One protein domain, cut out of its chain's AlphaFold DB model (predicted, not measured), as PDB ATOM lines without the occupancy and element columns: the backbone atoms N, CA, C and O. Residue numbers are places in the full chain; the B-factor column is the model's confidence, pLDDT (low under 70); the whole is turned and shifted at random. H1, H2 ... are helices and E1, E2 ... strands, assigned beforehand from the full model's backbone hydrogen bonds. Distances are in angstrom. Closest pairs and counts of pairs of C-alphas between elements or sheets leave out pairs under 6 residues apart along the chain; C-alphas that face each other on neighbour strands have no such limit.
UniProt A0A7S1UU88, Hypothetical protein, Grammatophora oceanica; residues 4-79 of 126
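Overview. This is residues 4 to 79 of the 126 residues of the protein "Hypothetical protein" of Grammatophora oceanica (UniProt A0A7S1UU88). With little regular structure, this is a strongly twisted antiparallel sheet, E2 E1 E3 E4, with long loops and a tiny helix, H1, grazing it. 76 residues are printed, with four named strands, then H1: mostly strand, under half in named elements. The whole is compact, radius of gyration of the C-alphas 12.9 A, yet elongated, 38 by 23 by 18 A.

Arrangement. Residues 4 to 5 pair antiparallel with residues 20 to 21 of E1, residues 20 to 30, which bends by 66 degrees at residue 24. E1 and E2, residues 38 to 42, form a hairpin; N 40 and O 28 are 2.9 A apart. E3, residues 55 to 61, is antiparallel to E1; N 24 and O 59 are 2.8 A apart. E3 and E4, residues 70 to 72, form a hairpin; N 58 and O 72 are 2.8 A apart. H1, residues 74 to 77, only grazes the sheet with residues 74 to 75; its one O i to N i+3 pair is not within hydrogen-bond range, and it is too short for O i to N i+4.

Along the chain. E1 spans 27.3 A from C-alpha 20 at (280.247, 185.325, 168.656); E3 spans 19.7 A. H1 ends at C-alpha 77, (276.088, 181.266, 158.360).

Size, cuts and confidence. The printed part has no cut. E2 to E3 is a long link. Residues 34 to 35 have pLDDT under 70.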
ATOM      1  N   VAL A   4     275.511 187.927 167.534       85.69
ATOM      2  CA  VAL A   4     275.060 186.692 166.876       85.69
ATOM      3  C   VAL A   4     276.135 185.624 166.981       85.69
ATOM      4  O   VAL A   4     277.318 185.956 167.099       85.69
ATOM      5  N   VAL A   5     275.727 184.358 166.928       85.69
ATOM      6  CA  VAL A   5     276.648 183.221 166.908       85.69
ATOM      7  C   VAL A   5     276.560 182.524 165.559       85.69
ATOM      8  O   VAL A   5     275.470 182.313 165.018       85.69
ATOM      9  N   ALA A   6     277.728 182.230 164.989       86.56
ATOM     10  CA  ALA A   6     277.834 181.508 163.733       86.56
ATOM     11  C   ALA A   6     277.635 180.007 163.959       86.56
ATOM     12  O   ALA A   6     278.285 179.415 164.819       86.56
ATOM     13  N   ASN A   7     276.761 179.387 163.166       85.19
ATOM     14  CA  ASN A   7     276.469 177.955 163.266       85.19
ATOM     15  C   ASN A   7     277.172 177.125 162.174       85.19
ATOM     16  O   ASN A   7     277.133 175.897 162.192       85.19
ATOM     17  N   SER A   8     277.850 177.784 161.236       85.81
ATOM     18  CA  SER A   8     278.730 177.171 160.240       85.81
ATOM     19  C   SER A   8     280.012 177.981 160.082       85.81
ATOM     20  O   SER A   8     280.041 179.190 160.327       85.81
ATOM     21  N   ASP A   9     281.080 177.304 159.665       87.62
ATOM     22  CA  ASP A   9     282.339 177.949 159.314       87.62
ATOM     23  C   ASP A   9     282.256 178.598 157.933       87.62
ATOM     24  O   ASP A   9     281.750 178.019 156.969       87.62
ATOM     25  N   LEU A  10     282.841 179.787 157.826       88.69
ATOM     26  CA  LEU A  10     283.086 180.466 156.564       88.69
ATOM     27  C   LEU A  10     284.510 181.053 156.581       88.69
ATOM     28  O   LEU A  10     284.696 182.263 156.753       88.69
ATOM     29  N   PRO A  11     285.540 180.194 156.407       88.75
ATOM     30  CA  PRO A  11     286.941 180.563 156.631       88.75
ATOM     31  C   PRO A  11     287.425 181.708 155.741       88.75
ATOM     32  O   PRO A  11     288.223 182.534 156.174       88.75
ATOM     33  N   ASN A  12     286.893 181.801 154.518       89.31
ATOM     34  CA  ASN A  12     287.229 182.852 153.552       89.31
ATOM     35  C   ASN A  12     286.921 184.263 154.073       89.31
ATOM     36  O   ASN A  12     287.510 185.229 153.601       89.31
ATOM     37  N   LEU A  13     285.991 184.376 155.026       87.75
ATOM     38  CA  LEU A  13     285.595 185.631 155.658       87.75
ATOM     39  C   LEU A  13     285.991 185.690 157.137       87.75
ATOM     40  O   LEU A  13     285.514 186.574 157.831       87.75
ATOM     41  N   GLY A  14     286.824 184.766 157.629       89.12
ATOM     42  CA  GLY A  14     287.250 184.741 159.033       89.12
ATOM     43  C   GLY A  14     286.159 184.325 160.025       89.12
ATOM     44  O   GLY A  14     286.312 184.548 161.226       89.12
ATOM     45  N   ILE A  15     285.074 183.706 159.545       90.38
ATOM     46  CA  ILE A  15     283.964 183.256 160.387       90.38
ATOM     47  C   ILE A  15     284.147 181.790 160.759       90.38
ATOM     48  O   ILE A  15     284.304 180.923 159.905       90.38
ATOM     49  N   TRP A  16     284.072 181.536 162.055       90.50
ATOM     50  CA  TRP A  16     284.217 180.238 162.696       90.50
ATOM     51  C   TRP A  16     282.966 179.871 163.489       90.50
ATOM     52  O   TRP A  16     282.372 180.736 164.145       90.50
ATOM     53  N   GLN A  17     282.611 178.589 163.456       89.00
ATOM     54  CA  GLN A  17     281.482 178.012 164.172       89.00
ATOM     55  C   GLN A  17     281.607 178.216 165.693       89.00
ATOM     56  O   GLN A  17     282.705 178.198 166.255       89.00
ATOM     57  N   PHE A  18     280.467 178.419 166.362       84.94
ATOM     58  CA  PHE A  18     280.346 178.637 167.813       84.94
ATOM     59  C   PHE A  18     281.112 179.858 168.339       84.94
ATOM     60  O   PHE A  18     281.394 179.969 169.531       84.94
ATOM     61  N   GLN A  19     281.464 180.791 167.453       89.31
ATOM     62  CA  GLN A  19     282.035 182.075 167.834       89.31
ATOM     63  C   GLN A  19     280.992 183.180 167.725       89.31
ATOM     64  O   GLN A  19     280.115 183.164 166.856       89.31
ATOM     65  N   SER A  20     281.115 184.158 168.619       89.12
ATOM     66  CA  SER A  20     280.247 185.325 168.656       89.12
ATOM     67  C   SER A  20     280.822 186.482 167.836       89.12
ATOM     68  O   SER A  20     282.027 186.747 167.835       89.12
ATOM     69  N   TYR A  21     279.931 187.189 167.147       90.94
ATOM     70  CA  TYR A  21     280.252 188.352 166.323       90.94
ATOM     71  C   TYR A  21     279.298 189.500 166.642       90.94
ATOM     72  O   TYR A  21     278.111 189.293 166.915       90.94
ATOM     73  N   GLU A  22     279.808 190.729 166.593       91.12
ATOM     74  CA  GLU A  22     278.989 191.930 166.714       91.12
ATOM     75  C   GLU A  22     278.377 192.283 165.356       91.12
ATOM     76  O   GLU A  22     279.087 192.453 164.361       91.12
ATOM     77  N   VAL A  23     277.055 192.450 165.324       90.38
ATOM     78  CA  VAL A  23     276.346 193.002 164.169       90.38
ATOM     79  C   VAL A  23     276.559 194.513 164.140       90.38
ATOM     80  O   VAL A  23     276.111 195.237 165.036       90.38
ATOM     81  N   ARG A  24     277.238 194.990 163.093       91.38
ATOM     82  CA  ARG A  24     277.487 196.414 162.831       91.38
ATOM     83  C   ARG A  24     276.363 197.060 162.034       91.38
ATOM     84  O   ARG A  24     275.960 198.176 162.348       91.38
ATOM     85  N   SER A  25     275.867 196.372 161.012       90.31
ATOM     86  CA  SER A  25     274.776 196.862 160.173       90.31
ATOM     87  C   SER A  25     274.027 195.716 159.506       90.31
ATOM     88  O   SER A  25     274.562 194.621 159.324       90.31
ATOM     89  N   ILE A  26     272.774 195.988 159.150       90.31
ATOM     90  CA  ILE A  26     271.910 195.099 158.377       90.31
ATOM     91  C   ILE A  26     271.498 195.879 157.135       90.31
ATOM     92  O   ILE A  26     271.064 197.029 157.240       90.31
ATOM     93  N   ILE A  27     271.704 195.292 155.963       91.25
ATOM     94  CA  ILE A  27     271.487 195.956 154.680       91.25
ATOM     95  C   ILE A  27     270.709 195.012 153.777       91.25
ATOM     96  O   ILE A  27     271.155 193.899 153.522       91.25
ATOM     97  N   ASP A  28     269.594 195.479 153.238       90.25
ATOM     98  CA  ASP A  28     268.950 194.825 152.108       90.25
ATOM     99  C   ASP A  28     269.610 195.336 150.830       90.25
ATOM    100  O   ASP A  28     269.617 196.540 150.561       90.25
ATOM    101  N   GLN A  29     270.208 194.426 150.066       88.25
ATOM    102  CA  GLN A  29     270.860 194.732 148.800       88.25
ATOM    103  C   GLN A  29     270.117 194.039 147.663       88.25
ATOM    104  O   GLN A  29     269.903 192.827 147.690       88.25
ATOM    105  N   GLY A  30     269.762 194.805 146.643       86.38
ATOM    106  CA  GLY A  30     269.067 194.304 145.465       86.38
ATOM    107  C   GLY A  30     269.163 195.296 144.321       86.38
ATOM    108  O   GLY A  30     269.865 196.304 144.409       86.38
ATOM    109  N   SER A  31     268.474 194.989 143.230       82.00
ATOM    110  CA  SER A  31     268.370 195.889 142.090       82.00
ATOM    111  C   SER A  31     266.933 195.908 141.601       82.00
ATOM    112  O   SER A  31     266.379 194.854 141.300       82.00
ATOM    113  N   GLU A  32     266.331 197.094 141.554       72.50
ATOM    114  CA  GLU A  32     264.970 197.277 141.033       72.50
ATOM    115  C   GLU A  32     264.959 197.243 139.497       72.50
ATOM    116  O   GLU A  32     264.118 196.576 138.902       72.50
ATOM    117  N   ASP A  33     265.981 197.835 138.869       75.06
ATOM    118  CA  ASP A  33     266.115 197.929 137.407       75.06
ATOM    119  C   ASP A  33     267.163 196.964 136.815       75.06
ATOM    120  O   ASP A  33     267.487 197.027 135.631       75.06
ATOM    121  N   GLY A  34     267.786 196.116 137.639       68.44
ATOM    122  CA  GLY A  34     268.882 195.215 137.247       68.44
ATOM    123  C   GLY A  34     270.235 195.896 136.980       68.44
ATOM    124  O   GLY A  34     271.243 195.207 136.832       68.44
ATOM    125  N   VAL A  35     270.277 197.234 136.930       69.00
ATOM    126  CA  VAL A  35     271.479 198.024 136.598       69.00
ATOM    127  C   VAL A  35     272.097 198.686 137.831       69.00
ATOM    128  O   VAL A  35     273.319 198.707 137.980       69.00
ATOM    129  N   THR A  36     271.270 199.200 138.742       76.94
ATOM    130  CA  THR A  36     271.739 199.918 139.936       76.94
ATOM    131  C   THR A  36     271.537 199.055 141.170       76.94
ATOM    132  O   THR A  36     270.426 198.598 141.439       76.94
ATOM    133  N   VAL A  37     272.612 198.821 141.924       82.00
ATOM    134  CA  VAL A  37     272.540 198.121 143.209       82.00
ATOM    135  C   VAL A  37     272.141 199.125 144.285       82.00
ATOM    136  O   VAL A  37     272.938 199.985 144.661       82.00
ATOM    137  N   GLU A  38     270.918 199.005 144.787       85.88
ATOM    138  CA  GLU A  38     270.435 199.797 145.917       85.88
ATOM    139  C   GLU A  38     270.753 199.074 147.230       85.88
ATOM    140  O   GLU A  38     270.760 197.841 147.313       85.88
ATOM    141  N   ARG A  39     271.051 199.856 148.271       87.62
ATOM    142  CA  ARG A  39     271.339 199.367 149.620       87.62
ATOM    143  C   ARG A  39     270.459 200.098 150.613       87.62
ATOM    144  O   ARG A  39     270.615 201.301 150.805       87.62
ATOM    145  N   ILE A  40     269.582 199.354 151.271       87.50
ATOM    146  CA  ILE A  40     268.641 199.888 152.249       87.50
ATOM    147  C   ILE A  40     269.083 199.408 153.627       87.50
ATOM    148  O   ILE A  40     269.166 198.207 153.872       87.50
ATOM    149  N   ALA A  41     269.407 200.338 154.525       87.44
ATOM    150  CA  ALA A  41     269.748 199.994 155.900       87.44
ATOM    151  C   ALA A  41     268.483 199.592 156.670       87.44
ATOM    152  O   ALA A  41     267.490 200.319 156.666       87.44
ATOM    153  N   VAL A  42     268.541 198.454 157.357       86.75
ATOM    154  CA  VAL A  42     267.425 197.893 158.126       86.75
ATOM    155  C   VAL A  42     267.847 197.733 159.582       86.75
ATOM    156  O   VAL A  42     269.030 197.584 159.887       86.75
ATOM    157  N   GLN A  43     266.891 197.789 160.507       81.00
ATOM    158  CA  GLN A  43     267.181 197.674 161.941       81.00
ATOM    159  C   GLN A  43     267.034 196.247 162.477       81.00
ATOM    160  O   GLN A  43     267.756 195.861 163.393       81.00
ATOM    161  N   ASN A  44     266.140 195.448 161.894       79.75
ATOM    162  CA  ASN A  44     265.838 194.103 162.371       79.75
ATOM    163  C   ASN A  44     266.224 193.049 161.344       79.75
ATOM    164  O   ASN A  44     265.876 193.143 160.173       79.75
ATOM    165  N   LEU A  45     266.865 191.983 161.820       77.50
ATOM    166  CA  LEU A  45     267.178 190.818 160.997       77.50
ATOM    167  C   LEU A  45     265.929 189.991 160.654       77.50
ATOM    168  O   LEU A  45     265.872 189.418 159.571       77.50
ATOM    169  N   LYS A  46     264.950 189.932 161.567       79.06
ATOM    170  CA  LYS A  46     263.768 189.056 161.467       79.06
ATOM    171  C   LYS A  46     262.674 189.572 160.532       79.06
ATOM    172  O   LYS A  46     261.790 188.800 160.175       79.06
ATOM    173  N   ASP A  47     262.720 190.847 160.159       81.69
ATOM    174  CA  ASP A  47     261.719 191.425 159.263       81.69
ATOM    175  C   ASP A  47     261.891 190.838 157.852       81.69
ATOM    176  O   ASP A  47     262.989 190.413 157.495       81.69
ATOM    177  N   PRO A  48     260.859 190.786 157.006       79.69
ATOM    178  CA  PRO A  48     261.063 190.435 155.605       79.69
ATOM    179  C   PRO A  48     261.999 191.450 154.913       79.69
ATOM    180  O   PRO A  48     262.173 192.572 155.409       79.69
ATOM    181  N   PRO A  49     262.621 191.085 153.777       82.81
ATOM    182  CA  PRO A  49     263.327 192.043 152.937       82.81
ATOM    183  C   PRO A  49     262.422 193.223 152.575       82.81
ATOM    184  O   PRO A  49     261.234 193.050 152.304       82.81
ATOM    185  N   SER A  50     262.999 194.422 152.548       83.56
ATOM    186  CA  SER A  50     262.282 195.683 152.331       83.56
ATOM    187  C   SER A  50     261.562 195.734 150.978       83.56
ATOM    188  O   SER A  50     260.562 196.436 150.839       83.56
ATOM    189  N   ARG A  51     262.067 195.000 149.974       83.88
ATOM    190  CA  ARG A  51     261.486 194.891 148.631       83.88
ATOM    191  C   ARG A  51     261.630 193.466 148.068       83.88
ATOM    192  O   ARG A  51     262.559 192.750 148.454       83.88
ATOM    193  N   PRO A  52     260.758 193.044 147.132       79.88
ATOM    194  CA  PRO A  52     260.907 191.776 146.418       79.88
ATOM    195  C   PRO A  52     262.217 191.738 145.617       79.88
ATOM    196  O   PRO A  52     262.580 192.722 144.981       79.88
ATOM    197  N   GLY A  53     262.928 190.606 145.639       81.25
ATOM    198  CA  GLY A  53     264.196 190.430 144.909       81.25
ATOM    199  C   GLY A  53     265.438 190.996 145.609       81.25
ATOM    200  O   GLY A  53     266.540 190.866 145.082       81.25
ATOM    201  N   TYR A  54     265.286 191.591 146.794       86.19
ATOM    202  CA  TYR A  54     266.410 192.041 147.614       86.19
ATOM    203  C   TYR A  54     266.871 190.918 148.541       86.19
ATOM    204  O   TYR A  54     266.061 190.226 149.160       86.19
ATOM    205  N   THR A  55     268.185 190.769 148.673       87.12
ATOM    206  CA  THR A  55     268.815 189.833 149.603       87.12
ATOM    207  C   THR A  55     269.314 190.595 150.819       87.12
ATOM    208  O   THR A  55     269.968 191.635 150.699       87.12
ATOM    209  N   ARG A  56     269.022 190.072 152.010       88.56
ATOM    210  CA  ARG A  56     269.520 190.645 153.257       88.56
ATOM    211  C   ARG A  56     270.967 190.238 153.490       88.56
ATOM    212  O   ARG A  56     271.294 189.056 153.469       88.56
ATOM    213  N   TYR A  57     271.799 191.222 153.793       89.88
ATOM    214  CA  TYR A  57     273.181 191.060 154.208       89.88
ATOM    215  C   TYR A  57     273.405 191.684 155.579       89.88
ATOM    216  O   TYR A  57     272.736 192.630 156.000       89.88
ATOM    217  N   LEU A  58     274.394 191.150 156.273       90.06
ATOM    218  CA  LEU A  58     274.821 191.570 157.592       90.06
ATOM    219  C   LEU A  58     276.283 191.967 157.526       90.06
ATOM    220  O   LEU A  58     277.068 191.325 156.832       90.06
ATOM    221  N   SER A  59     276.659 192.991 158.280       91.81
ATOM    222  CA  SER A  59     278.057 193.295 158.545       91.81
ATOM    223  C   SER A  59     278.428 192.784 159.934       91.81
ATOM    224  O   SER A  59     277.903 193.282 160.933       91.81
ATOM    225  N   LEU A  60     279.294 191.773 159.987       91.62
ATOM    226  CA  LEU A  60     279.757 191.128 161.214       91.62
ATOM    227  C   LEU A  60     281.187 191.549 161.544       91.62
ATOM    228  O   LEU A  60     282.034 191.686 160.664       91.62
ATOM    229  N   PHE A  61     281.473 191.731 162.830       93.12
ATOM    230  CA  PHE A  61     282.797 192.108 163.309       93.12
ATOM    231  C   PHE A  61     283.197 191.296 164.542       93.12
ATOM    232  O   PHE A  61     282.383 191.049 165.429       93.12
ATOM    233  N   SER A  62     284.469 190.910 164.607       91.56
ATOM    234  CA  SER A  62     285.091 190.341 165.800       91.56
ATOM    235  C   SER A  62     286.530 190.824 165.848       91.56
ATOM    236  O   SER A  62     287.286 190.567 164.917       91.56
ATOM    237  N   SER A  63     286.923 191.488 166.935       91.94
ATOM    238  CA  SER A  63     288.280 192.030 167.104       91.94
ATOM    239  C   SER A  63     289.374 190.960 167.109       91.94
ATOM    240  O   SER A  63     290.550 191.283 167.000       91.94
ATOM    241  N   LYS A  64     288.997 189.689 167.266       91.00
ATOM    242  CA  LYS A  64     289.918 188.554 167.240       91.00
ATOM    243  C   LYS A  64     290.208 188.053 165.823       91.00
ATOM    244  O   LYS A  64     291.278 187.498 165.598       91.00
ATOM    245  N   TYR A  65     289.251 188.196 164.907       89.56
ATOM    246  CA  TYR A  65     289.292 187.555 163.587       89.56
ATOM    247  C   TYR A  65     289.270 188.549 162.423       89.56
ATOM    248  O   TYR A  65     289.623 188.169 161.311       89.56
ATOM    249  N   HIS A  66     288.863 189.797 162.663       92.94
ATOM    250  CA  HIS A  66     288.641 190.793 161.624       92.94
ATOM    251  C   HIS A  66     289.327 192.118 161.962       92.94
ATOM    252  O   HIS A  66     289.100 192.679 163.036       92.94
ATOM    253  N   ASP A  67     290.072 192.654 160.998       91.19
ATOM    254  CA  ASP A  67     290.540 194.044 161.022       91.19
ATOM    255  C   ASP A  67     289.416 195.008 160.598       91.19
ATOM    256  O   ASP A  67     289.266 196.092 161.160       91.19
ATOM    257  N   GLU A  68     288.553 194.577 159.667       90.69
ATOM    258  CA  GLU A  68     287.397 195.332 159.172       90.69
ATOM    259  C   GLU A  68     286.111 194.481 159.167       90.69
ATOM    260  O   GLU A  68     286.177 193.263 159.004       90.69
ATOM    261  N   PRO A  69     284.913 195.081 159.327       91.69
ATOM    262  CA  PRO A  69     283.656 194.334 159.307       91.69
ATOM    263  C   PRO A  69     283.405 193.606 157.977       91.69
ATOM    264  O   PRO A  69     283.387 194.219 156.909       91.69
ATOM    265  N   VAL A  70     283.109 192.309 158.048       91.56
ATOM    266  CA  VAL A  70     282.860 191.453 156.878       91.56
ATOM    267  C   VAL A  70     281.372 191.380 156.551       91.56
ATOM    268  O   VAL A  70     280.531 191.441 157.448       91.56
ATOM    269  N   ARG A  71     281.026 191.279 155.262       90.44
ATOM    270  CA  ARG A  71     279.632 191.211 154.795       90.44
ATOM    271  C   ARG A  71     279.237 189.799 154.435       90.44
ATOM    272  O   ARG A  71     279.959 189.140 153.698       90.44
ATOM    273  N   VAL A  72     278.073 189.386 154.916       89.56
ATOM    274  CA  VAL A  72     277.636 187.994 154.842       89.56
ATOM    275  C   VAL A  72     276.131 187.875 154.716       89.56
ATOM    276  O   VAL A  72     275.405 188.732 155.229       89.56
ATOM    277  N   SER A  73     275.648 186.825 154.057       86.31
ATOM    278  CA  SER A  73     274.220 186.520 154.076       86.31
ATOM    279  C   SER A  73     273.856 185.711 155.338       86.31
ATOM    280  O   SER A  73     274.643 184.879 155.799       86.31
ATOM    281  N   PRO A  74     272.666 185.926 155.930       79.00
ATOM    282  CA  PRO A  74     272.208 185.148 157.082       79.00
ATOM    283  C   PRO A  74     272.093 183.644 156.790       79.00
ATOM    284  O   PRO A  74     272.287 182.828 157.692       79.00
ATOM    285  N   GLU A  75     271.773 183.284 155.543       77.50
ATOM    286  CA  GLU A  75     271.568 181.897 155.111       77.50
ATOM    287  C   GLU A  75     272.878 181.102 155.057       77.50
ATOM    288  O   GLU A  75     272.897 179.934 155.445       77.50
ATOM    289  N   GLU A  76     273.981 181.741 154.657       73.44
ATOM    290  CA  GLU A  76     275.306 181.110 154.584       73.44
ATOM    291  C   GLU A  76     275.847 180.693 155.961       73.44
ATOM    292  O   GLU A  76     276.567 179.698 156.067       73.44
ATOM    293  N   ILE A  77     275.490 181.430 157.019       70.88
ATOM    294  CA  ILE A  77     276.088 181.266 158.360       70.88
ATOM    295  C   ILE A  77     275.098 180.668 159.372       70.88
ATOM    296  O   ILE A  77     275.465 180.353 160.507       70.88
ATOM    297  N   ARG A  78     273.827 180.502 158.971       74.62
ATOM    298  CA  ARG A  78     272.730 180.000 159.817       74.62
ATOM    299  C   ARG A  78     272.752 180.633 161.208       74.62
ATOM    300  O   ARG A  78     272.871 179.948 162.223       74.62
ATOM    301  N   LEU A  79     272.692 181.959 161.238       71.56
ATOM    302  CA  LEU A  79     272.853 182.716 162.474       71.56
ATOM    303  C   LEU A  79     271.745 182.387 163.472       71.56
ATOM    304  O   LEU A  79     270.557 182.519 163.173       71.56
TER     305      LEU A  79